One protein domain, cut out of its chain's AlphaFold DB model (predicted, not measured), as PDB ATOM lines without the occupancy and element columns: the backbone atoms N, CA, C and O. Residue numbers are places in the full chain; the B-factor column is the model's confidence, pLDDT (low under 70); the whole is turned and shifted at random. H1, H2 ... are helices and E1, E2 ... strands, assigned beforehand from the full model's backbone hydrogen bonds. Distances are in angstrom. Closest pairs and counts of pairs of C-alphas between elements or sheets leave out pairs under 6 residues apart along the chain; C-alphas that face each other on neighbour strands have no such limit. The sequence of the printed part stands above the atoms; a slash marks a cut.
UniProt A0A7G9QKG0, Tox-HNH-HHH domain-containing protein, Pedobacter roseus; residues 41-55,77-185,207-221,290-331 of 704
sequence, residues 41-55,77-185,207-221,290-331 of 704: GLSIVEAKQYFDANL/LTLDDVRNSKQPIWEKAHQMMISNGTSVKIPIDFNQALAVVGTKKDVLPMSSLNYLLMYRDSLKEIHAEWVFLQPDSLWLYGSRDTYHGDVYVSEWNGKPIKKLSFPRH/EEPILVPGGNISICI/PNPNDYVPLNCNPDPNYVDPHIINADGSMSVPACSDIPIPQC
ATOM      1  N   GLY A  41     207.842 232.656 335.398       89.19
ATOM      2  CA  GLY A  41     207.434 233.134 334.083       89.19
ATOM      3  C   GLY A  41     208.236 234.348 333.615       89.19
ATOM      4  O   GLY A  41     208.602 235.211 334.413       89.19
ATOM      5  N   LEU A  42     208.493 234.427 332.310       95.19
ATOM      6  CA  LEU A  42     209.074 235.605 331.670       95.19
ATOM      7  C   LEU A  42     207.962 236.460 331.042       95.19
ATOM      8  O   LEU A  42     207.175 235.983 330.220       95.19
ATOM      9  N   SER A  43     207.882 237.737 331.428       95.31
ATOM     10  CA  SER A  43     206.955 238.692 330.799       95.31
ATOM     11  C   SER A  43     207.533 239.281 329.510       95.31
ATOM     12  O   SER A  43     208.750 239.379 329.369       95.31
ATOM     13  N   ILE A  44     206.680 239.734 328.581       95.25
ATOM     14  CA  ILE A  44     207.131 240.397 327.337       95.25
ATOM     15  C   ILE A  44     207.979 241.638 327.656       95.25
ATOM     16  O   ILE A  44     209.012 241.864 327.027       95.25
ATOM     17  N   VAL A  45     207.568 242.428 328.653       95.31
ATOM     18  CA  VAL A  45     208.291 243.637 329.079       95.31
ATOM     19  C   VAL A  45     209.678 243.278 329.607       95.31
ATOM     20  O   VAL A  45     210.662 243.904 329.215       95.31
ATOM     21  N   GLU A  46     209.769 242.250 330.449       96.69
ATOM     22  CA  GLU A  46     211.039 241.783 330.998       96.69
ATOM     23  C   GLU A  46     211.951 241.181 329.919       96.69
ATOM     24  O   GLU A  46     213.126 241.537 329.844       96.69
ATOM     25  N   ALA A  47     211.409 240.340 329.031       97.31
ATOM     26  CA  ALA A  47     212.132 239.799 327.883       97.31
ATOM     27  C   ALA A  47     212.721 240.921 327.017       97.31
ATOM     28  O   ALA A  47     213.903 240.894 326.669       97.31
ATOM     29  N   LYS A  48     211.924 241.956 326.727       97.50
ATOM     30  CA  LYS A  48     212.368 243.109 325.942       97.50
ATOM     31  C   LYS A  48     213.476 243.893 326.639       97.50
ATOM     32  O   LYS A  48     214.466 244.239 325.997       97.50
ATOM     33  N   GLN A  49     213.340 244.149 327.939       96.81
ATOM     34  CA  GLN A  49     214.376 244.814 328.733       96.81
ATOM     35  C   GLN A  49     215.681 244.012 328.738       96.81
ATOM     36  O   GLN A  49     216.749 244.580 328.500       96.81
ATOM     37  N   TYR A  50     215.600 242.694 328.937       96.62
ATOM     38  CA  TYR A  50     216.758 241.807 328.890       96.62
ATOM     39  C   TYR A  50     217.432 241.821 327.514       96.62
ATOM     40  O   TYR A  50     218.656 241.938 327.429       96.62
ATOM     41  N   PHE A  51     216.650 241.754 326.434       96.81
ATOM     42  CA  PHE A  51     217.169 241.805 325.070       96.81
ATOM     43  C   PHE A  51     217.872 243.136 324.771       96.81
ATOM     44  O   PHE A  51     218.994 243.148 324.255       96.81
ATOM     45  N   ASP A  52     217.234 244.262 325.110       95.31
ATOM     46  CA  ASP A  52     217.789 245.601 324.896       95.31
ATOM     47  C   ASP A  52     219.099 245.799 325.689       95.31
ATOM     48  O   ASP A  52     220.030 246.425 325.173       95.31
ATOM     49  N   ALA A  53     219.199 245.233 326.899       95.50
ATOM     50  CA  ALA A  53     220.380 245.328 327.758       95.50
ATOM     51  C   ALA A  53     221.537 244.408 327.327       95.50
ATOM     52  O   ALA A  53     222.683 244.854 327.306       95.50
ATOM     53  N   ASN A  54     221.252 243.152 326.965       95.31
ATOM     54  CA  ASN A  54     222.282 242.113 326.820       95.31
ATOM     55  C   ASN A  54     222.563 241.707 325.365       95.31
ATOM     56  O   ASN A  54     223.689 241.347 325.030       95.31
ATOM     57  N   LEU A  55     221.566 241.767 324.478       93.50
ATOM     58  CA  LEU A  55     221.644 241.144 323.147       93.50
ATOM     59  C   LEU A  55     221.727 242.163 322.008       93.50
ATOM     60  O   LEU A  55     222.393 241.929 320.998       93.50
ATOM     61  N   LEU A  77     225.613 239.599 299.627       66.06
ATOM     62  CA  LEU A  77     225.275 239.484 301.040       66.06
ATOM     63  C   LEU A  77     225.775 238.130 301.547       66.06
ATOM     64  O   LEU A  77     225.479 237.072 300.994       66.06
ATOM     65  N   THR A  78     226.569 238.176 302.603       78.50
ATOM     66  CA  THR A  78     227.075 236.992 303.291       78.50
ATOM     67  C   THR A  78     226.015 236.437 304.247       78.50
ATOM     68  O   THR A  78     225.072 237.133 304.631       78.50
ATOM     69  N   LEU A  79     226.172 235.183 304.682       73.06
ATOM     70  CA  LEU A  79     225.336 234.618 305.750       73.06
ATOM     71  C   LEU A  79     225.420 235.462 307.032       73.06
ATOM     72  O   LEU A  79     224.417 235.646 307.716       73.06
ATOM     73  N   ASP A  80     226.603 236.008 307.317       80.38
ATOM     74  CA  ASP A  80     226.821 236.966 308.397       80.38
ATOM     75  C   ASP A  80     225.960 238.218 308.210       80.38
ATOM     76  O   ASP A  80     225.352 238.676 309.173       80.38
ATOM     77  N   ASP A  81     225.858 238.766 306.993       81.94
ATOM     78  CA  ASP A  81     225.007 239.931 306.731       81.94
ATOM     79  C   ASP A  81     223.530 239.609 307.025       81.94
ATOM     80  O   ASP A  81     222.866 240.385 307.713       81.94
ATOM     81  N   VAL A  82     223.024 238.442 306.602       80.44
ATOM     82  CA  VAL A  82     221.642 238.018 306.906       80.44
ATOM     83  C   VAL A  82     221.443 237.784 308.401       80.44
ATOM     84  O   VAL A  82     220.491 238.300 308.988       80.44
ATOM     85  N   ARG A  83     222.376 237.088 309.057       84.69
ATOM     86  CA  ARG A  83     222.350 236.850 310.505       84.69
ATOM     87  C   ARG A  83     222.399 238.152 311.303       84.69
ATOM     88  O   ARG A  83     221.788 238.228 312.367       84.69
ATOM     89  N   ASN A  84     223.117 239.159 310.818       86.38
ATOM     90  CA  ASN A  84     223.222 240.468 311.460       86.38
ATOM     91  C   ASN A  84     222.039 241.387 311.124       86.38
ATOM     92  O   ASN A  84     221.793 242.344 311.854       86.38
ATOM     93  N   SER A  85     221.287 241.088 310.061       86.38
ATOM     94  CA  SER A  85     220.095 241.850 309.676       86.38
ATOM     95  C   SER A  85     218.864 241.557 310.536       86.38
ATOM     96  O   SER A  85     217.929 242.352 310.530       86.38
ATOM     97  N   LYS A  86     218.878 240.458 311.300       93.19
ATOM     98  CA  LYS A  86     217.720 239.972 312.052       93.19
ATOM     99  C   LYS A  86     217.230 240.969 313.115       93.19
ATOM    100  O   LYS A  86     218.021 241.428 313.942       93.19
ATOM    101  N   GLN A  87     215.935 241.281 313.119       94.69
ATOM    102  CA  GLN A  87     215.301 242.183 314.090       94.69
ATOM    103  C   GLN A  87     214.108 241.502 314.776       94.69
ATOM    104  O   GLN A  87     213.231 241.002 314.083       94.69
ATOM    105  N   PRO A  88     214.024 241.469 316.117       96.00
ATOM    106  CA  PRO A  88     212.822 240.982 316.791       96.00
ATOM    107  C   PRO A  88     211.644 241.949 316.597       96.00
ATOM    108  O   PRO A  88     211.802 243.162 316.751       96.00
ATOM    109  N   ILE A  89     210.459 241.403 316.328       95.44
ATOM    110  CA  ILE A  89     209.213 242.143 316.092       95.44
ATOM    111  C   ILE A  89     208.379 242.124 317.382       95.44
ATOM    112  O   ILE A  89     207.510 241.274 317.586       95.44
ATOM    113  N   TRP A  90     208.713 243.018 318.316       95.69
ATOM    114  CA  TRP A  90     208.189 243.002 319.691       95.69
ATOM    115  C   TRP A  90     206.676 243.204 319.791       95.69
ATOM    116  O   TRP A  90     206.053 242.664 320.699       95.69
ATOM    117  N   GLU A  91     206.078 243.948 318.869       91.00
ATOM    118  CA  GLU A  91     204.635 244.174 318.768       91.00
ATOM    119  C   GLU A  91     203.846 242.895 318.452       91.00
ATOM    120  O   GLU A  91     202.639 242.843 318.669       91.00
ATOM    121  N   LYS A  92     204.541 241.852 317.987       90.88
ATOM    122  CA  LYS A  92     204.001 240.521 317.696       90.88
ATOM    123  C   LYS A  92     204.451 239.458 318.696       90.88
ATOM    124  O   LYS A  92     204.167 238.272 318.510       90.88
ATOM    125  N   ALA A  93     205.174 239.862 319.738       93.88
ATOM    126  CA  ALA A  93     205.561 238.962 320.807       93.88
ATOM    127  C   ALA A  93     204.322 238.494 321.578       93.88
ATOM    128  O   ALA A  93     203.448 239.292 321.913       93.88
ATOM    129  N   HIS A  94     204.280 237.212 321.913       94.00
ATOM    130  CA  HIS A  94     203.251 236.649 322.779       94.00
ATOM    131  C   HIS A  94     203.881 235.709 323.805       94.00
ATOM    132  O   HIS A  94     204.983 235.187 323.614       94.00
ATOM    133  N   GLN A  95     203.191 235.531 324.928       94.12
ATOM    134  CA  GLN A  95     203.591 234.560 325.937       94.12
ATOM    135  C   GLN A  95     203.050 233.182 325.565       94.12
ATOM    136  O   GLN A  95     201.929 233.069 325.073       94.12
ATOM    137  N   MET A  96     203.828 232.142 325.832       93.00
ATOM    138  CA  MET A  96     203.389 230.756 325.693       93.00
ATOM    139  C   MET A  96     203.882 229.933 326.883       93.00
ATOM    140  O   MET A  96     204.851 230.302 327.547       93.00
ATOM    141  N   MET A  97     203.203 228.829 327.179       92.75
ATOM    142  CA  MET A  97     203.662 227.879 328.190       92.75
ATOM    143  C   MET A  97     204.556 226.831 327.531       92.75
ATOM    144  O   MET A  97     204.165 226.229 326.535       92.75
ATOM    145  N   ILE A  98     205.741 226.625 328.098       93.56
ATOM    146  CA  ILE A  98     206.695 225.571 327.729       93.56
ATOM    147  C   ILE A  98     206.980 224.693 328.953       93.56
ATOM    148  O   ILE A  98     206.544 225.015 330.063       93.56
ATOM    149  N   SER A  99     207.750 223.613 328.802       92.44
ATOM    150  CA  SER A  99     208.076 222.707 329.916       92.44
ATOM    151  C   SER A  99     208.744 223.396 331.111       92.44
ATOM    152  O   SER A  99     208.639 222.920 332.239       92.44
ATOM    153  N   ASN A 100     209.411 224.525 330.868       88.44
ATOM    154  CA  ASN A 100     210.118 225.318 331.874       88.44
ATOM    155  C   ASN A 100     209.276 226.441 332.508       88.44
ATOM    156  O   ASN A 100     209.780 227.170 333.362       88.44
ATOM    157  N   GLY A 101     208.010 226.597 332.111       92.50
ATOM    158  CA  GLY A 101     207.122 227.668 332.567       92.50
ATOM    159  C   GLY A 101     206.743 228.639 331.449       92.50
ATOM    160  O   GLY A 101     206.745 228.284 330.273       92.50
ATOM    161  N   THR A 102     206.376 229.871 331.804       94.25
ATOM    162  CA  THR A 102     205.990 230.888 330.813       94.25
ATOM    163  C   THR A 102     207.215 231.421 330.072       94.25
ATOM    164  O   THR A 102     208.123 231.987 330.687       94.25
ATOM    165  N   SER A 103     207.213 231.297 328.750       95.50
ATOM    166  CA  SER A 103     208.195 231.875 327.836       95.50
ATOM    167  C   SER A 103     207.572 232.985 326.990       95.50
ATOM    168  O   SER A 103     206.359 233.206 326.995       95.50
ATOM    169  N   VAL A 104     208.419 233.710 326.267       96.75
ATOM    170  CA  VAL A 104     208.031 234.719 325.285       96.75
ATOM    171  C   VAL A 104     208.541 234.273 323.923       96.75
ATOM    172  O   VAL A 104     209.740 234.054 323.749       96.75
ATOM    173  N   LYS A 105     207.635 234.165 322.954       96.38
ATOM    174  CA  LYS A 105     207.946 233.883 321.552       96.38
ATOM    175  C   LYS A 105     207.836 235.179 320.756       96.38
ATOM    176  O   LYS A 105     206.801 235.842 320.788       96.38
ATOM    177  N   ILE A 106     208.912 235.556 320.066       97.50
ATOM    178  CA  ILE A 106     209.016 236.814 319.320       97.50
ATOM    179  C   ILE A 106     209.362 236.512 317.859       97.50
ATOM    180  O   ILE A 106     210.450 235.994 317.597       97.50
ATOM    181  N   PRO A 107     208.492 236.836 316.892       95.94
ATOM    182  CA  PRO A 107     208.831 236.744 315.473       95.94
ATOM    183  C   PRO A 107     210.081 237.565 315.132       95.94
ATOM    184  O   PRO A 107     210.311 238.627 315.716       95.94
ATOM    185  N   ILE A 108     210.895 237.082 314.194       95.44
ATOM    186  CA  ILE A 108     212.109 237.776 313.752       95.44
ATOM    187  C   ILE A 108     211.939 238.213 312.299       95.44
ATOM    188  O   ILE A 108     211.641 237.396 311.434       95.44
ATOM    189  N   ASP A 109     212.195 239.487 312.023       92.25
ATOM    190  CA  ASP A 109     212.289 240.028 310.678       92.25
ATOM    191  C   ASP A 109     213.704 239.848 310.111       92.25
ATOM    192  O   ASP A 109     214.687 240.282 310.715       92.25
ATOM    193  N   PHE A 110     213.804 239.227 308.938       90.31
ATOM    194  CA  PHE A 110     215.026 239.133 308.134       90.31
ATOM    195  C   PHE A 110     214.957 240.022 306.881       90.31
ATOM    196  O   PHE A 110     215.658 239.780 305.894       90.31
ATOM    197  N   ASN A 111     214.122 241.063 306.908       87.94
ATOM    198  CA  ASN A 111     213.779 241.881 305.751       87.94
ATOM    199  C   ASN A 111     213.224 240.987 304.622       87.94
ATOM    200  O   ASN A 111     212.355 240.150 304.838       87.94
ATOM    201  N   GLN A 112     213.759 241.121 303.407       81.94
ATOM    202  CA  GLN A 112     213.338 240.356 302.228       81.94
ATOM    203  C   GLN A 112     214.092 239.026 302.051       81.94
ATOM    204  O   GLN A 112     214.095 238.465 300.956       81.94
ATOM    205  N   ALA A 113     214.784 238.522 303.080       82.44
ATOM    206  CA  ALA A 113     215.500 237.258 302.952       82.44
ATOM    207  C   ALA A 113     214.517 236.094 302.757       82.44
ATOM    208  O   ALA A 113     213.563 235.924 303.518       82.44
ATOM    209  N   LEU A 114     214.795 235.262 301.758       83.12
ATOM    210  CA  LEU A 114     214.053 234.040 301.473       83.12
ATOM    211  C   LEU A 114     214.923 232.820 301.808       83.12
ATOM    212  O   LEU A 114     216.142 232.851 301.640       83.12
ATOM    213  N   ALA A 115     214.294 231.753 302.288       83.00
ATOM    214  CA  ALA A 115     214.881 230.440 302.493       83.00
ATOM    215  C   ALA A 115     214.367 229.476 301.426       83.00
ATOM    216  O   ALA A 115     213.196 229.517 301.053       83.00
ATOM    217  N   VAL A 116     215.241 228.575 300.979       80.19
ATOM    218  CA  VAL A 116     214.850 227.452 300.129       80.19
ATOM    219  C   VAL A 116     214.672 226.217 300.999       80.19
ATOM    220  O   VAL A 116     215.599 225.811 301.699       80.19
ATOM    221  N   VAL A 117     213.482 225.630 300.958       81.50
ATOM    222  CA  VAL A 117     213.072 224.490 301.780       81.50
ATOM    223  C   VAL A 117     212.637 223.305 300.918       81.50
ATOM    224  O   VAL A 117     212.233 223.446 299.762       81.50
ATOM    225  N   GLY A 118     212.739 222.107 301.495       76.56
ATOM    226  CA  GLY A 118     212.347 220.865 300.837       76.56
ATOM    227  C   GLY A 118     213.207 220.467 299.627       76.56
ATOM    228  O   GLY A 118     214.114 221.161 299.173       76.56
ATOM    229  N   THR A 119     212.908 219.290 299.079       75.88
ATOM    230  CA  THR A 119     213.600 218.740 297.900       75.88
ATOM    231  C   THR A 119     213.176 219.407 296.592       75.88
ATOM    232  O   THR A 119     213.929 219.372 295.618       75.88
ATOM    233  N   LYS A 120     211.994 220.035 296.570       76.25
ATOM    234  CA  LYS A 120     211.458 220.774 295.417       76.25
ATOM    235  C   LYS A 120     211.997 222.203 295.299       76.25
ATOM    236  O   LYS A 120     211.735 222.847 294.293       76.25
ATOM    237  N   LYS A 121     212.825 222.637 296.257       81.06
ATOM    238  CA  LYS A 121     213.411 223.982 296.335       81.06
ATOM    239  C   LYS A 121     212.364 225.091 296.461       81.06
ATOM    240  O   LYS A 121     212.507 226.152 295.855       81.06
ATOM    241  N   ASP A 122     211.343 224.845 297.270       81.25
ATOM    242  CA  ASP A 122     210.306 225.834 297.541       81.25
ATOM    243  C   ASP A 122     210.889 227.019 298.290       81.25
ATOM    244  O   ASP A 122     211.842 226.871 299.054       81.25
ATOM    245  N   VAL A 123     210.329 228.201 298.066       81.12
ATOM    246  CA  VAL A 123     210.859 229.446 298.616       81.12
ATOM    247  C   VAL A 123     209.896 229.981 299.668       81.12
ATOM    248  O   VAL A 123     208.732 230.238 299.369       81.12
ATOM    249  N   LEU A 124     210.391 230.160 300.892       85.38
ATOM    250  CA  LEU A 124     209.651 230.718 302.023       85.38
ATOM    251  C   LEU A 124     210.347 231.973 302.555       85.38
ATOM    252  O   LEU A 124     211.577 232.005 302.585       85.38
ATOM    253  N   PRO A 125     209.618 232.994 303.034       87.56
ATOM    254  CA  PRO A 125     210.230 234.089 303.779       87.56
ATOM    255  C   PRO A 125     211.034 233.569 304.976       87.56
ATOM    256  O   PRO A 125     210.548 232.760 305.759       87.56
ATOM    257  N   MET A 126     212.263 234.044 305.190       89.06
ATOM    258  CA  MET A 126     213.007 233.653 306.395       89.06
ATOM    259  C   MET A 126     212.248 234.051 307.663       89.06
ATOM    260  O   MET A 126     212.218 233.278 308.618       89.06
ATOM    261  N   SER A 127     211.563 235.194 307.657       89.75
ATOM    262  CA  SER A 127     210.771 235.663 308.798       89.75
ATOM    263  C   SER A 127     209.645 234.695 309.204       89.75
ATOM    264  O   SER A 127     209.243 234.692 310.362       89.75
ATOM    265  N   SER A 128     209.168 233.822 308.303       89.62
ATOM    266  CA  SER A 128     208.156 232.803 308.630       89.62
ATOM    267  C   SER A 128     208.723 231.533 309.253       89.62
ATOM    268  O   SER A 128     207.978 230.722 309.798       89.62
ATOM    269  N   LEU A 129     210.032 231.327 309.128       93.44
ATOM    270  CA  LEU A 129     210.735 230.136 309.600       93.44
ATOM    271  C   LEU A 129     211.562 230.406 310.853       93.44
ATOM    272  O   LEU A 129     212.219 229.501 311.355       93.44
ATOM    273  N   ASN A 130     211.586 231.646 311.340       94.88
ATOM    274  CA  ASN A 130     212.490 232.058 312.397       94.88
ATOM    275  C   ASN A 130     211.762 232.843 313.482       94.88
ATOM    276  O   ASN A 130     210.999 233.767 313.208       94.88
ATOM    277  N   TYR A 131     212.070 232.524 314.732       96.88
ATOM    278  CA  TYR A 131     211.616 233.297 315.879       96.88
ATOM    279  C   TYR A 131     212.647 233.248 317.009       96.88
ATOM    280  O   TYR A 131     213.547 232.409 317.033       96.88
ATOM    281  N   LEU A 132     212.538 234.194 317.932       97.38
ATOM    282  CA  LEU A 132     213.308 234.257 319.160       97.38
ATOM    283  C   LEU A 132     212.444 233.685 320.282       97.38
ATOM    284  O   LEU A 132     211.350 234.189 320.536       97.38
ATOM    285  N   LEU A 133     212.924 232.636 320.938       97.50
ATOM    286  CA  LEU A 133     212.320 232.080 322.140       97.50
ATOM    287  C   LEU A 133     213.110 232.574 323.348       97.50
ATOM    288  O   LEU A 133     214.313 232.341 323.451       97.50
ATOM    289  N   MET A 134     212.443 233.269 324.263       98.06
ATOM    290  CA  MET A 134     213.044 233.710 325.517       98.06
ATOM    291  C   MET A 134     212.319 233.071 326.686       98.06
ATOM    292  O   MET A 134     211.094 233.104 326.755       98.06
ATOM    293  N   TYR A 135     213.060 232.507 327.627       96.62
ATOM    294  CA  TYR A 135     212.484 231.877 328.810       96.62
ATOM    295  C   TYR A 135     213.415 232.030 329.999       96.62
ATOM    296  O   TYR A 135     214.590 232.364 329.853       96.62
ATOM    297  N   ARG A 136     212.872 231.791 331.188       96.06
ATOM    298  CA  ARG A 136     213.642 231.743 332.421       96.06
ATOM    299  C   ARG A 136     213.788 230.292 332.860       96.06
ATOM    300  O   ARG A 136     212.809 229.551 332.849       96.06
ATOM    301  N   ASP A 137     214.994 229.884 333.221       94.50
ATOM    302  CA  ASP A 137     215.228 228.538 333.737       94.50
ATOM    303  C   ASP A 137     214.941 228.423 335.249       94.50
ATOM    304  O   ASP A 137     214.528 229.372 335.928       94.50
ATOM    305  N   SER A 138     215.177 227.230 335.799       91.06
ATOM    306  CA  SER A 138     215.037 226.946 337.231       91.06
ATOM    307  C   SER A 138     216.019 227.723 338.121       91.06
ATOM    308  O   SER A 138     215.739 227.897 339.308       91.06
ATOM    309  N   LEU A 139     217.130 228.220 337.568       92.81
ATOM    310  CA  LEU A 139     218.128 229.060 338.243       92.81
ATOM    311  C   LEU A 139     217.818 230.559 338.126       92.81
ATOM    312  O   LEU A 139     218.553 231.388 338.659       92.81
ATOM    313  N   LYS A 140     216.684 230.901 337.505       93.69
ATOM    314  CA  LYS A 140     216.210 232.261 337.237       93.69
ATOM    315  C   LYS A 140     217.008 233.013 336.172       93.69
ATOM    316  O   LYS A 140     216.772 234.215 336.009       93.69
ATOM    317  N   GLU A 141     217.873 232.334 335.427       95.50
ATOM    318  CA  GLU A 141     218.614 232.914 334.313       95.50
ATOM    319  C   GLU A 141     217.714 233.014 333.076       95.50
ATOM    320  O   GLU A 141     216.902 232.127 332.808       95.50
ATOM    321  N   ILE A 142     217.812 234.133 332.347       96.56
ATOM    322  CA  ILE A 142     217.039 234.359 331.121       96.56
ATOM    323  C   ILE A 142     217.858 233.879 329.927       96.56
ATOM    324  O   ILE A 142     218.923 234.421 329.619       96.56
ATOM    325  N   HIS A 143     217.308 232.906 329.216       96.12
ATOM    326  CA  HIS A 143     217.857 232.361 327.983       96.12
ATOM    327  C   HIS A 143     217.174 233.007 326.781       96.12
ATOM    328  O   HIS A 143     216.000 233.380 326.842       96.12
ATOM    329  N   ALA A 144     217.924 233.171 325.694       97.25
ATOM    330  CA  ALA A 144     217.440 233.756 324.450       97.25
ATOM    331  C   ALA A 144     217.950 232.932 323.270       97.25
ATOM    332  O   ALA A 144     219.109 233.041 322.857       97.25
ATOM    333  N   GLU A 145     217.060 232.106 322.743       97.12
ATOM    334  CA  GLU A 145     217.362 231.122 321.720       97.12
ATOM    335  C   GLU A 145     216.728 231.538 320.393       97.12
ATOM    336  O   GLU A 145     215.521 231.758 320.282       97.12
ATOM    337  N   TRP A 146     217.553 231.668 319.364       96.12
ATOM    338  CA  TRP A 146     217.098 231.801 317.993       96.12
ATOM    339  C   TRP A 146     216.719 230.417 317.462       96.12
ATOM    340  O   TRP A 146     217.563 229.527 317.361       96.12
ATOM    341  N   VAL A 147     215.443 230.260 317.119       96.12
ATOM    342  CA  VAL A 147     214.876 229.033 316.569       96.12
ATOM    343  C   VAL A 147     214.656 229.204 315.070       96.12
ATOM    344  O   VAL A 147     213.988 230.148 314.647       96.12
ATOM    345  N   PHE A 148     215.209 228.285 314.282       94.38
ATOM    346  CA  PHE A 148     215.019 228.186 312.836       94.38
ATOM    347  C   PHE A 148     214.364 226.851 312.475       94.38
ATOM    348  O   PHE A 148     214.901 225.780 312.765       94.38
ATOM    349  N   LEU A 149     213.207 226.923 311.824       94.31
ATOM    350  CA  LEU A 149     212.450 225.785 311.321       94.31
ATOM    351  C   LEU A 149     212.901 225.466 309.891       94.31
ATOM    352  O   LEU A 149     212.789 226.302 308.994       94.31
ATOM    353  N   GLN A 150     213.376 224.245 309.662       92.31
ATOM    354  CA  GLN A 150     213.647 223.696 308.336       92.31
ATOM    355  C   GLN A 150     212.633 222.583 308.022       92.31
ATOM    356  O   GLN A 150     212.931 221.400 308.223       92.31
ATOM    357  N   PRO A 151     211.427 222.940 307.544       91.88
ATOM    358  CA  PRO A 151     210.406 221.954 307.237       91.88
ATOM    359  C   PRO A 151     210.826 221.060 306.070       91.88
ATOM    360  O   PRO A 151     211.495 221.495 305.124       91.88
ATOM    361  N   ASP A 152     210.396 219.803 306.120       88.00
ATOM    362  CA  ASP A 152     210.548 218.879 305.004       88.00
ATOM    363  C   ASP A 152     209.367 218.976 304.018       88.00
ATOM    364  O   ASP A 152     208.400 219.719 304.199       88.00
ATOM    365  N   SER A 153     209.428 218.199 302.934       85.50
ATOM    366  CA  SER A 153     208.336 218.160 301.956       85.50
ATOM    367  C   SER A 153     207.020 217.625 302.532       85.50
ATOM    368  O   SER A 153     205.966 217.908 301.978       85.50
ATOM    369  N   LEU A 154     207.049 216.808 303.590       84.50
ATOM    370  CA  LEU A 154     205.819 216.298 304.188       84.50
ATOM    371  C   LEU A 154     205.110 217.395 304.978       84.50
ATOM    372  O   LEU A 154     203.893 217.466 304.918       84.50
ATOM    373  N   TRP A 155     205.843 218.275 305.651       85.25
ATOM    374  CA  TRP A 155     205.228 219.443 306.271       85.25
ATOM    375  C   TRP A 155     204.736 220.452 305.226       85.25
ATOM    376  O   TRP A 155     203.631 220.974 305.321       85.25
ATOM    377  N   LEU A 156     205.509 220.690 304.164       83.81
ATOM    378  CA  LEU A 156     205.093 221.630 303.117       83.81
ATOM    379  C   LEU A 156     203.864 221.147 302.333       83.81
ATOM    380  O   LEU A 156     203.042 221.973 301.951       83.81
ATOM    381  N   TYR A 157     203.714 219.839 302.110       82.69
ATOM    382  CA  TYR A 157     202.709 219.287 301.184       82.69
ATOM    383  C   TYR A 157     201.772 218.231 301.778       82.69
ATOM    384  O   TYR A 157     200.935 217.685 301.063       82.69
ATOM    385  N   GLY A 158     201.955 217.867 303.041       80.19
ATOM    386  CA  GLY A 158     201.190 216.833 303.730       80.19
ATOM    387  C   GLY A 158     200.322 217.399 304.848       80.19
ATOM    388  O   GLY A 158     199.945 218.567 304.840       80.19
ATOM    389  N   SER A 159     199.991 216.539 305.812       68.75
ATOM    390  CA  SER A 159     199.239 216.930 307.003       68.75
ATOM    391  C   SER A 159     200.105 217.851 307.866       68.75
ATOM    392  O   SER A 159     201.169 217.441 308.326       68.75
ATOM    393  N   ARG A 160     199.681 219.110 308.029       71.12
ATOM    394  CA  ARG A 160     200.410 220.140 308.796       71.12
ATOM    395  C   ARG A 160     200.055 220.169 310.285       71.12
ATOM    396  O   ARG A 160     200.556 221.014 311.020       71.12
ATOM    397  N   ASP A 161     199.229 219.225 310.733       75.31
ATOM    398  CA  ASP A 161     198.876 219.014 312.142       75.31
ATOM    399  C   ASP A 161     200.081 218.601 313.001       75.31
ATOM    400  O   ASP A 161     200.065 218.772 314.215       75.31
ATOM    401  N   THR A 162     201.141 218.083 312.378       83.25
ATOM    402  CA  THR A 162     202.401 217.744 313.040       83.25
ATOM    403  C   THR A 162     203.577 218.340 312.270       83.25
ATOM    404  O   THR A 162     203.682 218.184 311.052       83.25
ATOM    405  N   TYR A 163     204.495 219.013 312.968       89.19
ATOM    406  CA  TYR A 163     205.728 219.488 312.343       89.19
ATOM    407  C   TYR A 163     206.595 218.310 311.872       89.19
ATOM    408  O   TYR A 163     206.890 217.396 312.646       89.19
ATOM    409  N   HIS A 164     207.034 218.361 310.613       90.50
ATOM    410  CA  HIS A 164     207.998 217.426 310.036       90.50
ATOM    411  C   HIS A 164     209.183 218.199 309.463       90.50
ATOM    412  O   HIS A 164     209.020 219.130 308.673       90.50
ATOM    413  N   GLY A 165     210.387 217.805 309.865       92.44
ATOM    414  CA  GLY A 165     211.616 218.490 309.485       92.44
ATOM    415  C   GLY A 165     212.561 218.666 310.661       92.44
ATOM    416  O   GLY A 165     212.421 218.030 311.706       92.44
ATOM    417  N   ASP A 166     213.524 219.555 310.472       93.38
ATOM    418  CA  ASP A 166     214.559 219.838 311.456       93.38
ATOM    419  C   ASP A 166     214.291 221.191 312.121       93.38
ATOM    420  O   ASP A 166     213.809 222.127 311.481       93.38
ATOM    421  N   VAL A 167     214.597 221.309 313.408       94.44
ATOM    422  CA  VAL A 167     214.592 222.576 314.144       94.44
ATOM    423  C   VAL A 167     216.000 222.845 314.647       94.44
ATOM    424  O   VAL A 167     216.589 222.032 315.361       94.44
ATOM    425  N   TYR A 168     216.540 223.996 314.268       94.25
ATOM    426  CA  TYR A 168     217.858 224.456 314.676       94.25
ATOM    427  C   TYR A 168     217.703 225.500 315.765       94.25
ATOM    428  O   TYR A 168     217.053 226.525 315.565       94.25
ATOM    429  N   VAL A 169     218.328 225.248 316.909       95.62
ATOM    430  CA  VAL A 169     218.320 226.154 318.055       95.62
ATOM    431  C   VAL A 169     219.728 226.697 318.226       95.62
ATOM    432  O   VAL A 169     220.694 225.936 318.308       95.62
ATOM    433  N   SER A 170     219.857 228.017 318.231       95.19
ATOM    434  CA  SER A 170     221.131 228.724 318.359       95.19
ATOM    435  C   SER A 170     221.033 229.838 319.392       95.19
ATOM    436  O   SER A 170     219.957 230.363 319.660       95.19
ATOM    437  N   GLU A 171     222.161 230.266 319.941       95.50
ATOM    438  CA  GLU A 171     222.253 231.534 320.659       95.50
ATOM    439  C   GLU A 171     221.911 232.698 319.704       95.50
ATOM    440  O   GLU A 171     222.032 232.589 318.478       95.50
ATOM    441  N   TRP A 172     221.550 233.866 320.244       94.12
ATOM    442  CA  TRP A 172     221.257 235.059 319.432       94.12
ATOM    443  C   TRP A 172     222.406 235.477 318.486       94.12
ATOM    444  O   TRP A 172     222.176 236.038 317.413       94.12
ATOM    445  N   ASN A 173     223.661 235.193 318.844       90.56
ATOM    446  CA  ASN A 173     224.844 235.444 318.005       90.56
ATOM    447  C   ASN A 173     225.004 234.420 316.849       90.56
ATOM    448  O   ASN A 173     225.886 234.574 316.003       90.56
ATOM    449  N   GLY A 174     224.137 233.404 316.781       89.69
ATOM    450  CA  GLY A 174     224.161 232.321 315.799       89.69
ATOM    451  C   GLY A 174     225.076 231.150 316.149       89.69
ATOM    452  O   GLY A 174     225.320 230.318 315.276       89.69
ATOM    453  N   LYS A 175     225.598 231.075 317.379       91.25
ATOM    454  CA  LYS A 175     226.306 229.895 317.871       91.25
ATOM    455  C   LYS A 175     225.297 228.754 318.069       91.25
ATOM    456  O   LYS A 175     224.333 228.942 318.808       91.25
ATOM    457  N   PRO A 176     225.483 227.597 317.417       92.12
ATOM    458  CA  PRO A 176     224.551 226.481 317.534       92.12
ATOM    459  C   PRO A 176     224.481 225.956 318.974       92.12
ATOM    460  O   PRO A 176     225.510 225.814 319.632       92.12
ATOM    461  N   ILE A 177     223.268 225.648 319.439       93.50
ATOM    462  CA  ILE A 177     223.005 224.995 320.730       93.50
ATOM    463  C   ILE A 177     222.659 223.525 320.479       93.50
ATOM    464  O   ILE A 177     223.328 222.632 320.994       93.50
ATOM    465  N   LYS A 178     221.630 223.265 319.662       94.69
ATOM    466  CA  LYS A 178     221.127 221.909 319.388       94.69
ATOM    467  C   LYS A 178     220.337 221.823 318.087       94.69
ATOM    468  O   LYS A 178     219.851 222.832 317.567       94.69
ATOM    469  N   LYS A 179     220.199 220.593 317.589       93.88
ATOM    470  CA  LYS A 179     219.332 220.228 316.469       93.88
ATOM    471  C   LYS A 179     218.286 219.226 316.952       93.88
ATOM    472  O   LYS A 179     218.625 218.221 317.574       93.88
ATOM    473  N   LEU A 180     217.025 219.490 316.629       93.50
ATOM    474  CA  LEU A 180     215.907 218.593 316.899       93.50
ATOM    475  C   LEU A 180     215.375 218.069 315.569       93.50
ATOM    476  O   LEU A 180     215.003 218.861 314.706       93.50
ATOM    477  N   SER A 181     215.345 216.750 315.404       92.94
ATOM    478  CA  SER A 181     214.824 216.127 314.182       92.94
ATOM    479  C   SER A 181     213.453 215.519 314.465       92.94
ATOM    480  O   SER A 181     213.324 214.662 315.344       92.94
ATOM    481  N   PHE A 182     212.438 215.944 313.712       90.88
ATOM    482  CA  PHE A 182     211.070 215.434 313.796       90.88
ATOM    483  C   PHE A 182     210.847 214.465 312.635       90.88
ATOM    484  O   PHE A 182     210.515 214.894 311.524       90.88
ATOM    485  N   PRO A 183     211.104 213.159 312.846       85.31
ATOM    486  CA  PRO A 183     211.166 212.206 311.756       85.31
ATOM    487  C   PRO A 183     209.816 212.069 311.065       85.31
ATOM    488  O   PRO A 183     208.745 212.157 311.672       85.31
ATOM    489  N   ARG A 184     209.878 211.741 309.776       79.69
ATOM    490  CA  ARG A 184     208.731 211.200 309.061       79.69
ATOM    491  C   ARG A 184     208.256 209.967 309.820       79.69
ATOM    492  O   ARG A 184     209.051 209.052 310.048       79.69
ATOM    493  N   HIS A 185     206.967 209.893 310.147       69.88
ATOM    494  CA  HIS A 185     206.355 208.602 310.431       69.88
ATOM    495  C   HIS A 185     206.484 207.771 309.156       69.88
ATOM    496  O   HIS A 185     205.656 207.835 308.248       69.88
ATOM    497  N   GLU A 207     217.121 214.317 319.748       84.44
ATOM    498  CA  GLU A 207     217.969 215.457 320.084       84.44
ATOM    499  C   GLU A 207     219.426 215.066 319.836       84.44
ATOM    500  O   GLU A 207     219.935 214.112 320.429       84.44
ATOM    501  N   GLU A 208     220.088 215.791 318.939       77.69
ATOM    502  CA  GLU A 208     221.505 215.598 318.648       77.69
ATOM    503  C   GLU A 208     222.277 216.853 319.086       77.69
ATOM    504  O   GLU A 208     221.991 217.953 318.590       77.69
ATOM    505  N   PRO A 209     223.265 216.740 320.000       70.88
ATOM    506  CA  PRO A 209     224.233 217.809 320.180       70.88
ATOM    507  C   PRO A 209     224.963 218.001 318.850       70.88
ATOM    508  O   PRO A 209     225.356 217.027 318.202       70.88
ATOM    509  N   ILE A 210     225.120 219.253 318.418       62.66
ATOM    510  CA  ILE A 210     225.742 219.582 317.131       62.66
ATOM    511  C   ILE A 210     227.250 219.302 317.245       62.66
ATOM    512  O   ILE A 210     228.048 220.184 317.533       62.66
ATOM    513  N   LEU A 211     227.627 218.034 317.073       46.66
ATOM    514  CA  LEU A 211     229.003 217.531 316.979       46.66
ATOM    515  C   LEU A 211     229.304 216.971 315.580       46.66
ATOM    516  O   LEU A 211     230.372 216.409 315.350       46.66
ATOM    517  N   VAL A 212     228.371 217.103 314.632       40.78
ATOM    518  CA  VAL A 212     228.517 216.532 313.290       40.78
ATOM    519  C   VAL A 212     229.088 217.584 312.329       40.78
ATOM    520  O   VAL A 212     228.428 218.597 312.080       40.78
ATOM    521  N   PRO A 213     230.270 217.353 311.731       37.72
ATOM    522  CA  PRO A 213     230.774 218.200 310.664       37.72
ATOM    523  C   PRO A 213     229.950 217.969 309.388       37.72
ATOM    524  O   PRO A 213     229.832 216.839 308.919       37.72
ATOM    525  N   GLY A 214     229.435 219.044 308.783       40.31
ATOM    526  CA  GLY A 214     229.079 219.038 307.355       40.31
ATOM    527  C   GLY A 214     227.606 218.851 306.972       40.31
ATOM    528  O   GLY A 214     227.327 218.429 305.850       40.31
ATOM    529  N   GLY A 215     226.650 219.196 307.837       40.84
ATOM    530  CA  GLY A 215     225.263 219.383 307.401       40.84
ATOM    531  C   GLY A 215     225.138 220.610 306.491       40.84
ATOM    532  O   GLY A 215     225.195 221.739 306.969       40.84
ATOM    533  N   ASN A 216     224.972 220.399 305.185       42.84
ATOM    534  CA  ASN A 216     224.835 221.480 304.212       42.84
ATOM    535  C   ASN A 216     223.433 222.094 304.273       42.84
ATOM    536  O   ASN A 216     222.503 221.589 303.642       42.84
ATOM    537  N   ILE A 217     223.279 223.213 304.976       45.53
ATOM    538  CA  ILE A 217     222.083 224.048 304.827       45.53
ATOM    539  C   ILE A 217     222.312 224.925 303.594       45.53
ATOM    540  O   ILE A 217     223.206 225.767 303.577       45.53
ATOM    541  N   SER A 218     221.543 224.706 302.529       44.84
ATOM    542  CA  SER A 218     221.571 225.586 301.356       44.84
ATOM    543  C   SER A 218     220.549 226.699 301.547       44.84
ATOM    544  O   SER A 218     219.389 226.548 301.180       44.84
ATOM    545  N   ILE A 219     220.974 227.821 302.130       48.94
ATOM    546  CA  ILE A 219     220.141 229.027 302.190       48.94
ATOM    547  C   ILE A 219     220.368 229.790 300.887       48.94
ATOM    548  O   ILE A 219     221.392 230.450 300.707       48.94
ATOM    549  N   CYS A 220     219.438 229.666 299.943       46.75
ATOM    550  CA  CYS A 220     219.450 230.512 298.757       46.75
ATOM    551  C   CYS A 220     218.718 231.807 299.087       46.75
ATOM    552  O   CYS A 220     217.491 231.836 299.141       46.75
ATOM    553  N   ILE A 221     219.486 232.864 299.317       47.25
ATOM    554  CA  ILE A 221     218.923 234.174 299.601       47.25
ATOM    555  C   ILE A 221     218.809 234.915 298.267       47.25
ATOM    556  O   ILE A 221     219.816 235.181 297.609       47.25
ATOM    557  N   PRO A 290     214.202 223.722 327.654       92.06
ATOM    558  CA  PRO A 290     212.877 223.428 327.121       92.06
ATOM    559  C   PRO A 290     212.852 222.058 326.445       92.06
ATOM    560  O   PRO A 290     213.836 221.667 325.802       92.06
ATOM    561  N   ASN A 291     211.728 221.356 326.564       93.31
ATOM    562  CA  ASN A 291     211.513 220.075 325.909       93.31
ATOM    563  C   ASN A 291     211.509 220.255 324.383       93.31
ATOM    564  O   ASN A 291     211.076 221.295 323.889       93.31
ATOM    565  N   PRO A 292     211.893 219.236 323.594       92.38
ATOM    566  CA  PRO A 292     211.905 219.353 322.137       92.38
ATOM    567  C   PRO A 292     210.574 219.807 321.515       92.38
ATOM    568  O   PRO A 292     210.569 220.549 320.537       92.38
ATOM    569  N   ASN A 293     209.441 219.428 322.113       90.44
ATOM    570  CA  ASN A 293     208.116 219.814 321.623       90.44
ATOM    571  C   ASN A 293     207.753 221.286 321.890       90.44
ATOM    572  O   ASN A 293     206.800 221.779 321.300       90.44
ATOM    573  N   ASP A 294     208.517 221.999 322.720       93.12
ATOM    574  CA  ASP A 294     208.311 223.429 322.986       93.12
ATOM    575  C   ASP A 294     208.783 224.318 321.818       93.12
ATOM    576  O   ASP A 294     208.427 225.496 321.739       93.12
ATOM    577  N   TYR A 295     209.591 223.765 320.903       93.06
ATOM    578  CA  TYR A 295     210.152 224.472 319.745       93.06
ATOM    579  C   TYR A 295     209.345 224.291 318.463       93.06
ATOM    580  O   TYR A 295     209.652 224.913 317.448       93.06
ATOM    581  N   VAL A 296     208.351 223.408 318.461       89.25
ATOM    582  CA  VAL A 296     207.490 223.240 317.296       89.25
ATOM    583  C   VAL A 296     206.190 223.992 317.522       89.25
ATOM    584  O   VAL A 296     205.652 223.997 318.629       89.25
ATOM    585  N   PRO A 297     205.670 224.669 316.494       79.88
ATOM    586  CA  PRO A 297     204.343 225.245 316.585       79.88
ATOM    587  C   PRO A 297     203.323 224.119 316.791       79.88
ATOM    588  O   PRO A 297     203.279 223.164 316.016       79.88
ATOM    589  N   LEU A 298     202.533 224.230 317.862       58.91
ATOM    590  CA  LEU A 298     201.607 223.183 318.296       58.91
ATOM    591  C   LEU A 298     200.449 222.972 317.308       58.91
ATOM    592  O   LEU A 298     199.896 221.882 317.302       58.91
ATOM    593  N   ASN A 299     200.117 223.969 316.471       56.41
ATOM    594  CA  ASN A 299     199.054 223.911 315.459       56.41
ATOM    595  C   ASN A 299     199.354 224.863 314.273       56.41
ATOM    596  O   ASN A 299     198.800 225.958 314.207       56.41
ATOM    597  N   CYS A 300     200.216 224.493 313.317       51.84
ATOM    598  CA  CYS A 300     200.391 225.317 312.108       51.84
ATOM    599  C   CYS A 300     199.409 224.930 311.007       51.84
ATOM    600  O   CYS A 300     199.632 223.950 310.303       51.84
ATOM    601  N   ASN A 301     198.399 225.763 310.767       38.97
ATOM    602  CA  ASN A 301     197.665 225.725 309.507       38.97
ATOM    603  C   ASN A 301     197.451 227.137 308.949       38.97
ATOM    604  O   ASN A 301     196.445 227.767 309.268       38.97
ATOM    605  N   PRO A 302     198.358 227.663 308.110       40.53
ATOM    606  CA  PRO A 302     197.924 228.561 307.060       40.53
ATOM    607  C   PRO A 302     197.334 227.712 305.928       40.53
ATOM    608  O   PRO A 302     197.928 226.704 305.522       40.53
ATOM    609  N   ASP A 303     196.163 228.130 305.461       35.91
ATOM    610  CA  ASP A 303     195.428 227.533 304.349       35.91
ATOM    611  C   ASP A 303     196.384 227.159 303.189       35.91
ATOM    612  O   ASP A 303     197.151 228.019 302.735       35.91
ATOM    613  N   PRO A 304     196.399 225.894 302.716       39.19
ATOM    614  CA  PRO A 304     197.214 225.477 301.573       39.19
ATOM    615  C   PRO A 304     196.926 226.268 300.284       39.19
ATOM    616  O   PRO A 304     197.754 226.220 299.374       39.19
ATOM    617  N   ASN A 305     195.817 227.014 300.229       36.78
ATOM    618  CA  ASN A 305     195.403 227.852 299.108       36.78
ATOM    619  C   ASN A 305     195.613 229.361 299.337       36.78
ATOM    620  O   ASN A 305     195.345 230.150 298.432       36.78
ATOM    621  N   TYR A 306     196.121 229.798 300.498       37.25
ATOM    622  CA  TYR A 306     196.402 231.218 300.723       37.25
ATOM    623  C   TYR A 306     197.701 231.626 300.016       37.25
ATOM    624  O   TYR A 306     198.804 231.260 300.423       37.25
ATOM    625  N   VAL A 307     197.564 232.394 298.938       39.19
ATOM    626  CA  VAL A 307     198.668 232.947 298.146       39.19
ATOM    627  C   VAL A 307     198.995 234.337 298.685       39.19
ATOM    628  O   VAL A 307     198.110 235.185 298.746       39.19
ATOM    629  N   ASP A 308     200.254 234.612 299.042       40.19
ATOM    630  CA  ASP A 308     200.716 236.004 299.137       40.19
ATOM    631  C   ASP A 308     200.940 236.521 297.701       40.19
ATOM    632  O   ASP A 308     201.893 236.079 297.039       40.19
ATOM    633  N   PRO A 309     200.087 237.423 297.176       35.25
ATOM    634  CA  PRO A 309     200.160 237.879 295.789       35.25
ATOM    635  C   PRO A 309     201.433 238.685 295.487       35.25
ATOM    636  O   PRO A 309     201.708 238.995 294.326       35.25
ATOM    637  N   HIS A 310     202.241 239.022 296.497       39.56
ATOM    638  CA  HIS A 310     203.462 239.804 296.334       39.56
ATOM    639  C   HIS A 310     204.724 238.969 296.048       39.56
ATOM    640  O   HIS A 310     205.775 239.554 295.765       39.56
ATOM    641  N   ILE A 311     204.660 237.627 296.072       42.56
ATOM    642  CA  ILE A 311     205.834 236.752 295.871       42.56
ATOM    643  C   ILE A 311     205.560 235.679 294.800       42.56
ATOM    644  O   ILE A 311     205.106 234.575 295.097       42.56
ATOM    645  N   ILE A 312     205.911 235.985 293.545       36.34
ATOM    646  CA  ILE A 312     205.985 235.016 292.434       36.34
ATOM    647  C   ILE A 312     207.460 234.660 292.201       36.34
ATOM    648  O   ILE A 312     208.295 235.548 291.993       36.34
ATOM    649  N   ASN A 313     207.811 233.371 292.242       41.09
ATOM    650  CA  ASN A 313     209.178 232.933 291.962       41.09
ATOM    651  C   ASN A 313     209.533 233.101 290.477       41.09
ATOM    652  O   ASN A 313     208.683 233.003 289.597       41.09
ATOM    653  N   ALA A 314     210.823 233.290 290.179       35.44
ATOM    654  CA  ALA A 314     211.328 233.443 288.807       35.44
ATOM    655  C   ALA A 314     211.099 232.212 287.898       35.44
ATOM    656  O   ALA A 314     211.294 232.304 286.691       35.44
ATOM    657  N   ASP A 315     210.709 231.069 288.468       37.59
ATOM    658  CA  ASP A 315     210.346 229.836 287.760       37.59
ATOM    659  C   ASP A 315     208.824 229.612 287.655       37.59
ATOM    660  O   ASP A 315     208.395 228.572 287.160       37.59
ATOM    661  N   GLY A 316     208.009 230.571 288.109       33.53
ATOM    662  CA  GLY A 316     206.548 230.482 288.101       33.53
ATOM    663  C   GLY A 316     205.940 229.704 289.273       33.53
ATOM    664  O   GLY A 316     204.725 229.534 289.303       33.53
ATOM    665  N   SER A 317     206.737 229.237 290.244       40.50
ATOM    666  CA  SER A 317     206.197 228.601 291.455       40.50
ATOM    667  C   SER A 317     205.624 229.627 292.448       40.50
ATOM    668  O   SER A 317     206.138 230.741 292.594       40.50
ATOM    669  N   MET A 318     204.542 229.247 293.132       41.00
ATOM    670  CA  MET A 318     203.833 230.081 294.112       41.00
ATOM    671  C   MET A 318     204.465 229.957 295.505       41.00
ATOM    672  O   MET A 318     204.948 228.884 295.875       41.00
ATOM    673  N   SER A 319     204.481 231.049 296.276       44.25
ATOM    674  CA  SER A 319     204.949 231.020 297.667       44.25
ATOM    675  C   SER A 319     203.937 230.313 298.575       44.25
ATOM    676  O   SER A 319     202.728 230.435 298.389       44.25
ATOM    677  N   VAL A 320     204.438 229.552 299.548       46.84
ATOM    678  CA  VAL A 320     203.617 228.894 300.571       46.84
ATOM    679  C   VAL A 320     203.583 229.801 301.810       46.84
ATOM    680  O   VAL A 320     204.636 230.287 302.225       46.84
ATOM    681  N   PRO A 321     202.418 230.062 302.422       48.50
ATOM    682  CA  PRO A 321     202.321 230.991 303.543       48.50
ATOM    683  C   PRO A 321     202.965 230.468 304.833       48.50
ATOM    684  O   PRO A 321     203.087 229.265 305.078       48.50
ATOM    685  N   ALA A 322     203.362 231.426 305.672       49.94
ATOM    686  CA  ALA A 322     203.891 231.234 307.018       49.94
ATOM    687  C   ALA A 322     202.869 230.605 307.972       49.94
ATOM    688  O   ALA A 322     201.682 230.889 307.869       49.94
ATOM    689  N   CYS A 323     203.337 229.857 308.974       51.50
ATOM    690  CA  CYS A 323     202.532 229.497 310.145       51.50
ATOM    691  C   CYS A 323     201.773 230.705 310.728       51.50
ATOM    692  O   CYS A 323     202.402 231.716 311.037       51.50
ATOM    693  N   SER A 324     200.463 230.573 310.956       44.56
ATOM    694  CA  SER A 324     199.584 231.617 311.520       44.56
ATOM    695  C   SER A 324     200.046 232.165 312.880       44.56
ATOM    696  O   SER A 324     199.835 233.340 313.170       44.56
ATOM    697  N   ASP A 325     200.752 231.359 313.681       48.88
ATOM    698  CA  ASP A 325     201.328 231.764 314.976       48.88
ATOM    699  C   ASP A 325     202.568 232.678 314.850       48.88
ATOM    700  O   ASP A 325     203.112 233.145 315.856       48.88
ATOM    701  N   ILE A 326     203.064 232.905 313.629       50.41
ATOM    702  CA  ILE A 326     204.188 233.798 313.325       50.41
ATOM    703  C   ILE A 326     203.665 234.881 312.375       50.41
ATOM    704  O   ILE A 326     203.703 234.715 311.156       50.41
ATOM    705  N   PRO A 327     203.152 236.003 312.903       45.16
ATOM    706  CA  PRO A 327     202.543 237.003 312.048       45.16
ATOM    707  C   PRO A 327     203.596 237.653 311.141       45.16
ATOM    708  O   PRO A 327     204.555 238.260 311.618       45.16
ATOM    709  N   ILE A 328     203.380 237.598 309.826       45.81
ATOM    710  CA  ILE A 328     204.278 238.161 308.804       45.81
ATOM    711  C   ILE A 328     204.325 239.690 308.961       45.81
ATOM    712  O   ILE A 328     203.268 240.326 308.920       45.81
ATOM    713  N   PRO A 329     205.480 240.322 309.253       41.41
ATOM    714  CA  PRO A 329     205.581 241.783 309.290       41.41
ATOM    715  C   PRO A 329     205.245 242.371 307.918       41.41
ATOM    716  O   PRO A 329     205.875 242.031 306.924       41.41
ATOM    717  N   GLN A 330     204.269 243.278 307.876       40.91
ATOM    718  CA  GLN A 330     204.152 244.226 306.774       40.91
ATOM    719  C   GLN A 330     205.062 245.416 307.124       40.91
ATOM    720  O   GLN A 330     204.948 245.951 308.228       40.91
ATOM    721  N   CYS A 331     206.035 245.778 306.269       39.28
ATOM    722  CA  CYS A 331     206.948 246.895 306.579       39.28
ATOM    723  C   CYS A 331     206.176 248.218 306.502       39.28
ATOM    724  O   CYS A 331     206.078 248.811 305.433       39.28
TER     725      CYS A 331
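AT A GLANCE: This is residues 41 to 55, 77 to 185, 207 to 221 and 290 to 331 of the 704 residues of the protein "Tox-HNH-HHH domain-containing protein" of Pedobacter roseus (UniProt A0A7G9QKG0). A strongly twisted sheet of six strands curls like an open trough, with the short helix H5 between its edge strands E1 and E8 and the longest helix, H1, lying across the outside of the curl over E2, E5 and E6. The small hairpin E3 and E4 sits beyond one end of this sheet, tied to it by H3, and a long tail with no named element, residues 296 to 331, runs on from H5. The printed part has 181 residues, with five named helices and eight named strands in the order H1 H2 E1 E2 E3 E4 H3 E5 E6 H4 E7 E8 H5; the large sheet runs E1 E2 E5 E6 E7 E8, antiparallel throughout. Under half of the residues are in named elements, and the class is mixed, helices and strands. The whole is compact, with a radius of gyration of the C-alphas of 16.1 A and spans of 50 by 38 by 32 A.

HOW THE PARTS SIT: Begin at H1, residues 44 to 54, which is on the large sheet at a height of 9.5 A. The two make two layers, a helix on one face of a sheet. H1 runs across the strands, at 88 degrees on the local plane to E6, residues 142 to 151. It is over E6, and only just over E2, residues 101 to 109, and E5, residues 130 to 136, with 3 of its C-alphas on each. Look at the C-alphas of Ile 44 and Val 104, the closest of H1 and E2, 6.1 A apart. Next comes H2, residues 79 to 85, which is not on the sheet and touches no helix. E1, residues 94 to 98, forms a hairpin with E2, where N 96 and O 103 are 3.0 A apart, within hydrogen-bond range. E2 and E5 show N 106 and O 132 at 2.8 A. The second sheet is the hairpin of E3, residues 114 to 117, and E4, residues 122 to 125, with N 115 and O 124 at 2.7 A. H3, residues 126 to 129, stands at the large sheet's level. E5 and E6 form a hairpin, with N 133 and O 145 at 2.8 A. H4, residues 153 to 157, is not on the large sheet, but only just, with 4 pairs of C-alphas within 10 A. E7, residues 165 to 171, is the antiparallel neighbour of E6, with N 148 and O 168 at 2.9 A. It forms a hairpin with E8, residues 176 to 182, where N 167 and O 180 are 2.8 A apart. H5, residues 292 to 295, stands at the sheet's level; its closest C-alpha pair with E1 is Ile 98 and Asp 294, 5.4 A, and with E8 Leu 180 and Pro 292, 6.6 A. In H1, H2 and H4 every O i to N i+4 pair is within hydrogen-bond range; H3 and H5 are too short for such a pair.

IN THESE COORDINATES: Find C-alpha 44 at (207.131, 240.397, 327.337); from there H1 runs 15.3 A to C-alpha 54. H2 measures 9.8 A, E1 12.6 A, E2 25.7 A, E3 9.6 A, E4 10.3 A and H3 5.3 A. E5 measures 20.1 A, and E6, the longest strand by residues, runs 27.7 A from C-alpha 142 at (217.039, 234.359, 331.121). H4 measures 5.8 A, E7 20.2 A, E8 17.8 A and H5 5.9 A, ending at C-alpha 295 at (210.152, 224.472, 319.745).

THE WHOLE: The two C-alphas farthest apart are those of Leu 139 and Gly 316, 51.5 A. Three cuts leave C-alpha gaps of 22.5 A from 55 to 77, 16.6 A from 185 to 207 and 30.2 A from 221 to 290. Of the links printed whole, none is long. Mean pLDDT of the printed part is 78.0; it is under 70 at residues 77, 159, 185, 210 to 221 and 298 to 331.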